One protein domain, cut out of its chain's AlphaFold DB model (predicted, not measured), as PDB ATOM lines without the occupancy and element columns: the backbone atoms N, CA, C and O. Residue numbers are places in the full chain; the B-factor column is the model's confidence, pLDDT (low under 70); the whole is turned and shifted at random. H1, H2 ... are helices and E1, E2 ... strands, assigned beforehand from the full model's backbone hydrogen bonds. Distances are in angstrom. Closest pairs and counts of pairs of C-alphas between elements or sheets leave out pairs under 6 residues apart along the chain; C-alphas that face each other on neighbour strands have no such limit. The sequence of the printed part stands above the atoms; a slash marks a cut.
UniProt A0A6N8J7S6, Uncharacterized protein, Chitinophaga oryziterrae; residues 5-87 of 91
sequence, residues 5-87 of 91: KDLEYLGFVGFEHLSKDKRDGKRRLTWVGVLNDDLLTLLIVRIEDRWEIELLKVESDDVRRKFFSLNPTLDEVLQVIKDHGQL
ATOM      1  N   LYS A   5       4.517 -61.742  32.675       87.56
ATOM      2  CA  LYS A   5       5.339 -61.918  33.869       87.56
ATOM      3  C   LYS A   5       6.679 -61.180  33.768       87.56
ATOM      4  O   LYS A   5       7.148 -60.629  34.758       87.56
ATOM      5  N   ASP A   6       7.279 -61.127  32.575       89.88
ATOM      6  CA  ASP A   6       8.518 -60.373  32.348       89.88
ATOM      7  C   ASP A   6       8.294 -58.870  32.543       89.88
ATOM      8  O   ASP A   6       9.150 -58.170  33.079       89.88
ATOM      9  N   LEU A   7       7.126 -58.373  32.132       91.06
ATOM     10  CA  LEU A   7       6.736 -56.973  32.284       91.06
ATOM     11  C   LEU A   7       6.471 -56.640  33.757       91.06
ATOM     12  O   LEU A   7       6.954 -55.620  34.248       91.06
ATOM     13  N   GLU A   8       5.795 -57.523  34.492       89.50
ATOM     14  CA  GLU A   8       5.609 -57.388  35.944       89.50
ATOM     15  C   GLU A   8       6.955 -57.327  36.686       89.50
ATOM     16  O   GLU A   8       7.146 -56.465  37.544       89.50
ATOM     17  N   TYR A   9       7.930 -58.170  36.317       87.94
ATOM     18  CA  TYR A   9       9.284 -58.117  36.891       87.94
ATOM     19  C   TYR A   9      10.023 -56.808  36.596       87.94
ATOM     20  O   TYR A   9      10.843 -56.380  37.406       87.94
ATOM     21  N   LEU A  10       9.730 -56.155  35.469       88.31
ATOM     22  CA  LEU A  10      10.260 -54.829  35.135       88.31
ATOM     23  C   LEU A  10       9.530 -53.688  35.859       88.31
ATOM     24  O   LEU A  10       9.866 -52.521  35.654       88.31
ATOM     25  N   GLY A  11       8.547 -54.005  36.703       88.44
ATOM     26  CA  GLY A  11       7.776 -53.032  37.468       88.44
ATOM     27  C   GLY A  11       6.606 -52.431  36.695       88.44
ATOM     28  O   GLY A  11       6.096 -51.385  37.092       88.44
ATOM     29  N   PHE A  12       6.163 -53.059  35.598       90.81
ATOM     30  CA  PHE A  12       4.893 -52.676  34.991       90.81
ATOM     31  C   PHE A  12       3.753 -53.035  35.933       90.81
ATOM     32  O   PHE A  12       3.672 -54.147  36.454       90.81
ATOM     33  N   VAL A  13       2.826 -52.099  36.090       89.00
ATOM     34  CA  VAL A  13       1.620 -52.298  36.878       89.00
ATOM     35  C   VAL A  13       0.433 -52.332  35.933       89.00
ATOM     36  O   VAL A  13       0.239 -51.443  35.097       89.00
ATOM     37  N   GLY A  14      -0.370 -53.385  36.055       79.00
ATOM     38  CA  GLY A  14      -1.643 -53.469  35.361       79.00
ATOM     39  C   GLY A  14      -2.627 -52.470  35.945       79.00
ATOM     40  O   GLY A  14      -2.976 -52.542  37.121       79.00
ATOM     41  N   PHE A  15      -3.102 -51.549  35.112       66.62
ATOM     42  CA  PHE A  15      -4.260 -50.734  35.446       66.62
ATOM     43  C   PHE A  15      -5.501 -51.386  34.836       66.62
ATOM     44  O   PHE A  15      -5.883 -51.102  33.699       66.62
ATOM     45  N   GLU A  16      -6.179 -52.231  35.610       54.16
ATOM     46  CA  GLU A  16      -7.611 -52.433  35.405       54.16
ATOM     47  C   GLU A  16      -8.312 -51.220  36.011       54.16
ATOM     48  O   GLU A  16      -8.588 -51.166  37.207       54.16
ATOM     49  N   HIS A  17      -8.528 -50.180  35.201       46.38
ATOM     50  CA  HIS A  17      -9.313 -49.032  35.646       46.38
ATOM     51  C   HIS A  17     -10.682 -49.559  36.104       46.38
ATOM     52  O   HIS A  17     -11.440 -50.091  35.290       46.38
ATOM     53  N   LEU A  18     -10.935 -49.485  37.415       43.69
ATOM     54  CA  LEU A  18     -12.083 -50.095  38.084       43.69
ATOM     55  C   LEU A  18     -13.389 -49.828  37.318       43.69
ATOM     56  O   LEU A  18     -13.664 -48.724  36.844       43.69
ATOM     57  N   SER A  19     -14.174 -50.891  37.189       53.31
ATOM     58  CA  SER A  19     -15.353 -51.049  36.340       53.31
ATOM     59  C   SER A  19     -16.366 -49.896  36.351       53.31
ATOM     60  O   SER A  19     -16.930 -49.561  37.392       53.31
ATOM     61  N   LYS A  20     -16.736 -49.451  35.144       43.19
ATOM     62  CA  LYS A  20     -18.129 -49.189  34.729       43.19
ATOM     63  C   LYS A  20     -18.277 -49.697  33.288       43.19
ATOM     64  O   LYS A  20     -18.071 -48.946  32.349       43.19
ATOM     65  N   ASP A  21     -18.463 -51.002  33.116       45.16
ATOM     66  CA  ASP A  21     -18.806 -51.670  31.848       45.16
ATOM     67  C   ASP A  21     -17.954 -51.316  30.603       45.16
ATOM     68  O   ASP A  21     -18.406 -50.682  29.658       45.16
ATOM     69  N   LYS A  22     -16.708 -51.821  30.591       54.44
ATOM     70  CA  LYS A  22     -15.878 -52.153  29.406       54.44
ATOM     71  C   LYS A  22     -15.675 -51.052  28.347       54.44
ATOM     72  O   LYS A  22     -16.361 -50.987  27.336       54.44
ATOM     73  N   ARG A  23     -14.592 -50.287  28.504       59.56
ATOM     74  CA  ARG A  23     -14.161 -49.238  27.559       59.56
ATOM     75  C   ARG A  23     -13.796 -49.763  26.153       59.56
ATOM     76  O   ARG A  23     -14.054 -49.073  25.178       59.56
ATOM     77  N   ASP A  24     -13.217 -50.967  26.065       71.31
ATOM     78  CA  ASP A  24     -12.942 -51.721  24.818       71.31
ATOM     79  C   ASP A  24     -12.542 -53.202  25.038       71.31
ATOM     80  O   ASP A  24     -12.375 -53.947  24.074       71.31
ATOM     81  N   GLY A  25     -12.385 -53.652  26.290       72.19
ATOM     82  CA  GLY A  25     -11.978 -55.026  26.610       72.19
ATOM     83  C   GLY A  25     -10.481 -55.303  26.437       72.19
ATOM     84  O   GLY A  25     -10.081 -56.464  26.508       72.19
ATOM     85  N   LYS A  26      -9.647 -54.274  26.226       82.62
ATOM     86  CA  LYS A  26      -8.200 -54.448  26.050       82.62
ATOM     87  C   LYS A  26      -7.453 -54.396  27.380       82.62
ATOM     88  O   LYS A  26      -7.688 -53.508  28.203       82.62
ATOM     89  N   ARG A  27      -6.498 -55.314  27.547       86.69
ATOM     90  CA  ARG A  27      -5.573 -55.352  28.687       86.69
ATOM     91  C   ARG A  27      -4.445 -54.352  28.465       86.69
ATOM     92  O   ARG A  27      -3.873 -54.315  27.377       86.69
ATOM     93  N   ARG A  28      -4.134 -53.550  29.481       90.38
ATOM     94  CA  ARG A  28      -3.093 -52.519  29.434       90.38
ATOM     95  C   ARG A  28      -2.185 -52.623  30.645       90.38
ATOM     96  O   ARG A  28      -2.668 -52.887  31.744       90.38
ATOM     97  N   LEU A  29      -0.901 -52.367  30.438       92.06
ATOM     98  CA  LEU A  29       0.091 -52.259  31.503       92.06
ATOM     99  C   LEU A  29       0.798 -50.915  31.392       92.06
ATOM    100  O   LEU A  29       1.031 -50.415  30.289       92.06
ATOM    101  N   THR A  30       1.143 -50.333  32.533       92.94
ATOM    102  CA  THR A  30       1.835 -49.047  32.598       92.94
ATOM    103  C   THR A  30       3.149 -49.203  33.337       92.94
ATOM    104  O   THR A  30       3.206 -49.840  34.385       92.94
ATOM    105  N   TRP A  31       4.190 -48.582  32.804       94.06
ATOM    106  CA  TRP A  31       5.457 -48.387  33.485       94.06
ATOM    107  C   TRP A  31       5.696 -46.892  33.655       94.06
ATOM    108  O   TRP A  31       5.536 -46.119  32.706       94.06
ATOM    109  N   VAL A  32       6.056 -46.491  34.870       93.31
ATOM    110  CA  VAL A  32       6.415 -45.112  35.198       93.31
ATOM    111  C   VAL A  32       7.734 -45.140  35.945       93.31
ATOM    112  O   VAL A  32       7.873 -45.801  36.973       93.31
ATOM    113  N   GLY A  33       8.701 -44.396  35.437       92.06
ATOM    114  CA  GLY A  33      10.012 -44.310  36.047       92.06
ATOM    115  C   GLY A  33      10.814 -43.147  35.512       92.06
ATOM    116  O   GLY A  33      10.300 -42.290  34.799       92.06
ATOM    117  N   VAL A  34      12.076 -43.109  35.896       93.44
ATOM    118  CA  VAL A  34      13.028 -42.066  35.556       93.44
ATOM    119  C   VAL A  34      14.044 -42.629  34.567       93.44
ATOM    120  O   VAL A  34      14.552 -43.739  34.737       93.44
ATOM    121  N   LEU A  35      14.340 -41.855  33.527       93.06
ATOM    122  CA  LEU A  35      15.373 -42.112  32.533       93.06
ATOM    123  C   LEU A  35      16.218 -40.845  32.389       93.06
ATOM    124  O   LEU A  35      15.737 -39.845  31.867       93.06
ATOM    125  N   ASN A  36      17.482 -40.893  32.828       91.00
ATOM    126  CA  ASN A  36      18.402 -39.745  32.773       91.00
ATOM    127  C   ASN A  36      17.782 -38.473  33.396       91.00
ATOM    128  O   ASN A  36      17.703 -37.437  32.744       91.00
ATOM    129  N   ASP A  37      17.314 -38.600  34.641       90.25
ATOM    130  CA  ASP A  37      16.639 -37.562  35.439       90.25
ATOM    131  C   ASP A  37      15.286 -37.060  34.897       90.25
ATOM    132  O   ASP A  37      14.648 -36.226  35.536       90.25
ATOM    133  N   ASP A  38      14.792 -37.618  33.786       92.38
ATOM    134  CA  ASP A  38      13.487 -37.284  33.220       92.38
ATOM    135  C   ASP A  38      12.442 -38.370  33.456       92.38
ATOM    136  O   ASP A  38      12.720 -39.569  33.391       92.38
ATOM    137  N   LEU A  39      11.198 -37.945  33.684       92.31
ATOM    138  CA  LEU A  39      10.073 -38.859  33.828       92.31
ATOM    139  C   LEU A  39       9.750 -39.515  32.478       92.31
ATOM    140  O   LEU A  39       9.488 -38.843  31.475       92.31
ATOM    141  N   LEU A  40       9.716 -40.842  32.488       94.25
ATOM    142  CA  LEU A  40       9.287 -41.690  31.391       94.25
ATOM    143  C   LEU A  40       7.997 -42.416  31.795       94.25
ATOM    144  O   LEU A  40       7.935 -43.105  32.813       94.25
ATOM    145  N   THR A  41       6.963 -42.277  30.970       94.56
ATOM    146  CA  THR A  41       5.704 -43.023  31.074       94.56
ATOM    147  C   THR A  41       5.510 -43.862  29.822       94.56
ATOM    148  O   THR A  41       5.490 -43.339  28.705       94.56
ATOM    149  N   LEU A  42       5.325 -45.164  30.011       95.00
ATOM    150  CA  LEU A  42       5.064 -46.129  28.952       95.00
ATOM    151  C   LEU A  42       3.735 -46.831  29.225       95.00
ATOM    152  O   LEU A  42       3.549 -47.432  30.280       95.00
ATOM    153  N   LEU A  43       2.825 -46.779  28.258       94.19
ATOM    154  CA  LEU A  43       1.594 -47.562  28.240       94.19
ATOM    155  C   LEU A  43       1.684 -48.572  27.105       94.19
ATOM    156  O   LEU A  43       1.891 -48.196  25.948       94.19
ATOM    157  N   ILE A  44       1.475 -49.839  27.437       94.50
ATOM    158  CA  ILE A  44       1.364 -50.914  26.458       94.50
ATOM    159  C   ILE A  44      -0.015 -51.548  26.524       94.50
ATOM    160  O   ILE A  44      -0.622 -51.651  27.592       94.50
ATOM    161  N   VAL A  45      -0.496 -51.992  25.372       92.75
ATOM    162  CA  VAL A  45      -1.802 -52.623  25.204       92.75
ATOM    163  C   VAL A  45      -1.645 -53.979  24.546       92.75
ATOM    164  O   VAL A  45      -0.825 -54.157  23.645       92.75
ATOM    165  N   ARG A  46      -2.434 -54.949  25.002       90.50
ATOM    166  CA  ARG A  46      -2.497 -56.261  24.373       90.50
ATOM    167  C   ARG A  46      -3.462 -56.213  23.198       90.50
ATOM    168  O   ARG A  46      -4.656 -55.957  23.381       90.50
ATOM    169  N   ILE A  47      -2.937 -56.463  22.006       89.69
ATOM    170  CA  ILE A  47      -3.699 -56.607  20.767       89.69
ATOM    171  C   ILE A  47      -3.446 -58.024  20.274       89.69
ATOM    172  O   ILE A  47      -2.302 -58.394  20.013       89.69
ATOM    173  N   GLU A  48      -4.511 -58.824  20.199       87.00
ATOM    174  CA  GLU A  48      -4.413 -60.267  19.945       87.00
ATOM    175  C   GLU A  48      -3.447 -60.924  20.958       87.00
ATOM    176  O   GLU A  48      -3.686 -60.877  22.169       87.00
ATOM    177  N   ASP A  49      -2.327 -61.468  20.480       86.69
ATOM    178  CA  ASP A  49      -1.311 -62.153  21.285       86.69
ATOM    179  C   ASP A  49       0.014 -61.390  21.396       86.69
ATOM    180  O   ASP A  49       1.049 -61.968  21.738       86.69
ATOM    181  N   ARG A  50       0.006 -60.078  21.139       91.31
ATOM    182  CA  ARG A  50       1.199 -59.235  21.277       91.31
ATOM    183  C   ARG A  50       0.939 -57.958  22.064       91.31
ATOM    184  O   ARG A  50      -0.170 -57.428  22.098       91.31
ATOM    185  N   TRP A  51       2.003 -57.476  22.694       93.81
ATOM    186  CA  TRP A  51       2.037 -56.174  23.341       93.81
ATOM    187  C   TRP A  51       2.490 -55.116  22.343       93.81
ATOM    188  O   TRP A  51       3.488 -55.300  21.646       93.81
ATOM    189  N   GLU A  52       1.764 -54.008  22.292       94.25
ATOM    190  CA  GLU A  52       2.087 -52.853  21.459       94.25
ATOM    191  C   GLU A  52       2.174 -51.588  22.309       94.25
ATOM    192  O   GLU A  52       1.493 -51.467  23.329       94.25
ATOM    193  N   ILE A  53       3.010 -50.640  21.882       95.25
ATOM    194  CA  ILE A  53       3.118 -49.327  22.520       95.25
ATOM    195  C   ILE A  53       1.867 -48.518  22.172       95.25
ATOM    196  O   ILE A  53       1.633 -48.192  21.012       95.25
ATOM    197  N   GLU A  54       1.082 -48.164  23.188       93.31
ATOM    198  CA  GLU A  54      -0.039 -47.224  23.062       93.31
ATOM    199  C   GLU A  54       0.415 -45.791  23.377       93.31
ATOM    200  O   GLU A  54      -0.042 -44.839  22.749       93.31
ATOM    201  N   LEU A  55       1.351 -45.632  24.322       93.88
ATOM    202  CA  LEU A  55       1.950 -44.346  24.679       93.88
ATOM    203  C   LEU A  55       3.410 -44.529  25.083       93.88
ATOM    204  O   LEU A  55       3.715 -45.355  25.935       93.88
ATOM    205  N   LEU A  56       4.284 -43.679  24.549       95.19
ATOM    206  CA  LEU A  56       5.634 -43.462  25.059       95.19
ATOM    207  C   LEU A  56       5.820 -41.961  25.273       95.19
ATOM    208  O   LEU A  56       5.872 -41.199  24.305       95.19
ATOM    209  N   LYS A  57       5.893 -41.533  26.533       95.19
ATOM    210  CA  LYS A  57       6.061 -40.128  26.907       95.19
ATOM    211  C   LYS A  57       7.340 -39.954  27.715       95.19
ATOM    212  O   LYS A  57       7.455 -40.514  28.798       95.19
ATOM    213  N   VAL A  58       8.249 -39.141  27.192       93.88
ATOM    214  CA  VAL A  58       9.415 -38.600  27.899       93.88
ATOM    215  C   VAL A  58       9.215 -37.092  27.933       93.88
ATOM    216  O   VAL A  58       8.870 -36.521  26.899       93.88
ATOM    217  N   GLU A  59       9.376 -36.454  29.090       90.44
ATOM    218  CA  GLU A  59       9.160 -35.001  29.200       90.44
ATOM    219  C   GLU A  59      10.188 -34.193  28.386       90.44
ATOM    220  O   GLU A  59       9.850 -33.170  27.793       90.44
ATOM    221  N   SER A  60      11.429 -34.678  28.305       93.50
ATOM    222  CA  SER A  60      12.511 -34.048  27.548       93.50
ATOM    223  C   SER A  60      12.698 -34.658  26.161       93.50
ATOM    224  O   SER A  60      12.980 -35.852  26.003       93.50
ATOM    225  N   ASP A  61      12.629 -33.803  25.140       92.25
ATOM    226  CA  ASP A  61      12.910 -34.178  23.753       92.25
ATOM    227  C   ASP A  61      14.372 -34.605  23.539       92.25
ATOM    228  O   ASP A  61      14.638 -35.487  22.717       92.25
ATOM    229  N   ASP A  62      15.317 -34.022  24.280       94.25
ATOM    230  CA  ASP A  62      16.736 -34.369  24.176       94.25
ATOM    231  C   ASP A  62      16.994 -35.778  24.719       94.25
ATOM    232  O   ASP A  62      17.663 -36.584  24.066       94.25
ATOM    233  N   VAL A  63      16.398 -36.119  25.868       92.50
ATOM    234  CA  VAL A  63      16.460 -37.485  26.414       92.50
ATOM    235  C   VAL A  63      15.772 -38.462  25.470       92.50
ATOM    236  O   VAL A  63      16.342 -39.512  25.165       92.50
ATOM    237  N   ARG A  64      14.606 -38.106  24.918       93.38
ATOM    238  CA  ARG A  64      13.918 -38.958  23.942       93.38
ATOM    239  C   ARG A  64      14.816 -39.296  22.753       93.38
ATOM    240  O   ARG A  64      14.940 -40.465  22.412       93.38
ATOM    241  N   ARG A  65      15.453 -38.298  22.136       93.75
ATOM    242  CA  ARG A  65      16.324 -38.495  20.961       93.75
ATOM    243  C   ARG A  65      17.629 -39.213  21.290       93.75
ATOM    244  O   ARG A  65      18.215 -39.826  20.404       93.75
ATOM    245  N   LYS A  66      18.100 -39.110  22.535       94.88
ATOM    246  CA  LYS A  66      19.314 -39.785  23.004       94.88
ATOM    247  C   LYS A  66      19.110 -41.292  23.146       94.88
ATOM    248  O   LYS A  66      20.011 -42.046  22.797       94.88
ATOM    249  N   PHE A  67      17.964 -41.711  23.680       94.69
ATOM    250  CA  PHE A  67      17.718 -43.115  24.021       94.69
ATOM    251  C   PHE A  67      16.820 -43.856  23.033       94.69
ATOM    252  O   PHE A  67      16.906 -45.078  22.969       94.69
ATOM    253  N   PHE A  68      15.986 -43.148  22.266       95.44
ATOM    254  CA  PHE A  68      15.009 -43.766  21.377       95.44
ATOM    255  C   PHE A  68      15.186 -43.339  19.922       95.44
ATOM    256  O   PHE A  68      15.501 -42.190  19.598       95.44
ATOM    257  N   SER A  69      14.908 -44.277  19.028       94.06
ATOM    258  CA  SER A  69      14.723 -44.038  17.608       94.06
ATOM    259  C   SER A  69      13.472 -43.187  17.350       94.06
ATOM    260  O   SER A  69      12.653 -42.931  18.235       94.06
ATOM    261  N   LEU A  70      13.306 -42.712  16.109       90.31
ATOM    262  CA  LEU A  70      12.151 -41.885  15.737       90.31
ATOM    263  C   LEU A  70      10.815 -42.623  15.953       90.31
ATOM    264  O   LEU A  70       9.833 -42.004  16.362       90.31
ATOM    265  N   ASN A  71      10.807 -43.935  15.694       91.44
ATOM    266  CA  ASN A  71       9.661 -44.832  15.843       91.44
ATOM    267  C   ASN A  71      10.090 -46.060  16.663       91.44
ATOM    268  O   ASN A  71      10.356 -47.114  16.079       91.44
ATOM    269  N   PRO A  72      10.209 -45.919  17.991       93.69
ATOM    270  CA  PRO A  72      10.791 -46.952  18.828       93.69
ATOM    271  C   PRO A  72       9.894 -48.182  18.907       93.69
ATOM    272  O   PRO A  72       8.669 -48.086  18.991       93.69
ATOM    273  N   THR A  73      10.526 -49.352  18.885       95.56
ATOM    274  CA  THR A  73       9.837 -50.636  19.079       95.56
ATOM    275  C   THR A  73       9.691 -50.951  20.563       95.56
ATOM    276  O   THR A  73      10.429 -50.421  21.391       95.56
ATOM    277  N   LEU A  74       8.768 -51.848  20.926       95.19
ATOM    278  CA  LEU A  74       8.637 -52.263  22.325       95.19
ATOM    279  C   LEU A  74       9.933 -52.893  22.856       95.19
ATOM    280  O   LEU A  74      10.350 -52.559  23.957       95.19
ATOM    281  N   ASP A  75      10.601 -53.737  22.066       95.06
ATOM    282  CA  ASP A  75      11.870 -54.354  22.464       95.06
ATOM    283  C   ASP A  75      12.959 -53.309  22.740       95.06
ATOM    284  O   ASP A  75      13.660 -53.400  23.746       95.06
ATOM    285  N   GLU A  76      13.059 -52.283  21.888       95.75
ATOM    286  CA  GLU A  76      13.975 -51.157  22.086       95.75
ATOM    287  C   GLU A  76      13.688 -50.437  23.407       95.75
ATOM    288  O   GLU A  76      14.595 -50.220  24.210       95.75
ATOM    289  N   VAL A  77      12.418 -50.116  23.670       95.31
ATOM    290  CA  VAL A  77      12.040 -49.412  24.897       95.31
ATOM    291  C   VAL A  77      12.314 -50.261  26.137       95.31
ATOM    292  O   VAL A  77      12.851 -49.754  27.121       95.31
ATOM    293  N   LEU A  78      11.993 -51.556  26.098       95.00
ATOM    294  CA  LEU A  78      12.267 -52.466  27.209       95.00
ATOM    295  C   LEU A  78      13.766 -52.626  27.459       95.00
ATOM    296  O   LEU A  78      14.168 -52.732  28.616       95.00
ATOM    297  N   GLN A  79      14.591 -52.633  26.411       95.31
ATOM    298  CA  GLN A  79      16.042 -52.684  26.559       95.31
ATOM    299  C   GLN A  79      16.571 -51.416  27.238       95.31
ATOM    300  O   GLN A  79      17.307 -51.513  28.215       95.31
ATOM    301  N   VAL A  80      16.114 -50.233  26.814       95.06
ATOM    302  CA  VAL A  80      16.476 -48.959  27.461       95.06
ATOM    303  C   VAL A  80      16.043 -48.930  28.928       95.06
ATOM    304  O   VAL A  80      16.821 -48.517  29.785       95.06
ATOM    305  N   ILE A  81      14.828 -49.391  29.242       93.81
ATOM    306  CA  ILE A  81      14.347 -49.477  30.628       93.81
ATOM    307  C   ILE A  81      15.235 -50.413  31.456       93.81
ATOM    308  O   ILE A  81      15.584 -50.067  32.579       93.81
ATOM    309  N   LYS A  82      15.639 -51.568  30.914       93.19
ATOM    310  CA  LYS A  82      16.529 -52.515  31.606       93.19
ATOM    311  C   LYS A  82      17.917 -51.936  31.869       93.19
ATOM    312  O   LYS A  82      18.472 -52.170  32.938       93.19
ATOM    313  N   ASP A  83      18.463 -51.202  30.906       93.88
ATOM    314  CA  ASP A  83      19.840 -50.709  30.970       93.88
ATOM    315  C   ASP A  83      19.962 -49.396  31.759       93.88
ATOM    316  O   ASP A  83      21.009 -49.115  32.350       93.88
ATOM    317  N   HIS A  84      18.912 -48.571  31.753       92.81
ATOM    318  CA  HIS A  84      18.975 -47.182  32.220       92.81
ATOM    319  C   HIS A  84      17.781 -46.728  33.064       92.81
ATOM    320  O   HIS A  84      17.869 -45.686  33.716       92.81
ATOM    321  N   GLY A  85      16.665 -47.455  33.028       88.69
ATOM    322  CA  GLY A  85      15.445 -47.082  33.730       88.69
ATOM    323  C   GLY A  85      15.569 -47.284  35.236       88.69
ATOM    324  O   GLY A  85      16.058 -48.306  35.714       88.69
ATOM    325  N   GLN A  86      15.075 -46.314  35.994       89.00
ATOM    326  CA  GLN A  86      14.917 -46.413  37.440       89.00
ATOM    327  C   GLN A  86      13.437 -46.274  37.770       89.00
ATOM    328  O   GLN A  86      12.778 -45.364  37.276       89.00
ATOM    329  N   LEU A  87      12.883 -47.174  38.579       83.00
ATOM    330  CA  LEU A  87      11.487 -47.045  38.991       83.00
ATOM    331  C   LEU A  87      11.318 -45.771  39.823       83.00
ATOM    332  O   LEU A  87      12.091 -45.510  40.743       83.00
TER     333      LEU A  87
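What this domain is: This is residues 5 to 87 of the 91 residues of an uncharacterized protein of Chitinophaga oryziterrae (UniProt A0A6N8J7S6). A twisted sheet of three long antiparallel strands has helix H3 packed slantwise over it and the short helix H2 across the end where E1 finishes and E2 starts. The small helix H1 only grazes the sheet, and residues 18 to 24 stick out as a free loop beyond the start of E1, away from H2. The printed part has 83 residues, with three named helices and three named strands in the order H1 E1 E2 E3 H2 H3; the sheet runs E1 E2 E3, and the class is mixed, helices and strands. It is compact, with a radius of gyration of the C-alphas of 13.3 A, and elongated in outline, spanning 40 by 23 by 21 A.

Where its parts are: In the sheet, E1 is residues 28 to 35, 21.4 A long; E2 is residues 38 to 47, 28.7 A; E3 is residues 50 to 58, 23.2 A. C-alpha 28, where E1 begins, is at (-3.093, -52.519, 29.434). H3 is residues 74 to 84, 15.2 A long, and its C-alpha 84 is at (18.975, -47.182, 32.220). H2 is residues 61 to 67, 10.2 A, and H1 residues 5 to 9, 6.3 A, from C-alpha 5 at (5.339, -61.918, 33.869).

How they stand to each other: E1, E2 and E3 form a meander, each strand the antiparallel neighbour of the one before. E1 and E2 are a hairpin at 160 degrees, with N 31 and O 42 within hydrogen-bond range at 2.8 A. E2 and E3 are a hairpin at 158 degrees, with N 41 and O 57 at 2.8 A. H2 and H3 on the sheet make two layers, helices on one face of a sheet. H3, at a height over the sheet of 9.0 A, lies over E2 and only just over E1 and E3, with 3 C-alphas on each; its line stands at 31 degrees to E2 on the local plane, only just slantwise to the strands. The closest C-alphas of E3 and H3, Ile 53 and Leu 74, are 6.3 A apart. H2 lies over E2 at a height of 9.1 A and runs across the strands, at 67 degrees on the local plane. H2 and H3 are close but not clearly touching, about perpendicular at 90 degrees; their closest C-alphas, Phe 67 and Val 80, are 6.9 A apart. H1 is apart from H2 and H3. In H1, H2 and H3 every O i to N i+4 pair is within hydrogen-bond range.

The domain as a whole: The two C-alphas farthest apart, those of Asp 21 and Lys 66, are 40.9 A apart. The printed part has no cut. The link from H1 to E1, 18 residues, is long; within it residues 13 to 14 pair antiparallel with residues 29 to 30 of E1. Residues 86 to 87 pair antiparallel with residues 33 to 34 of E1. The mean pLDDT of the printed part is 87.2, and residues 15 to 23 are under 70.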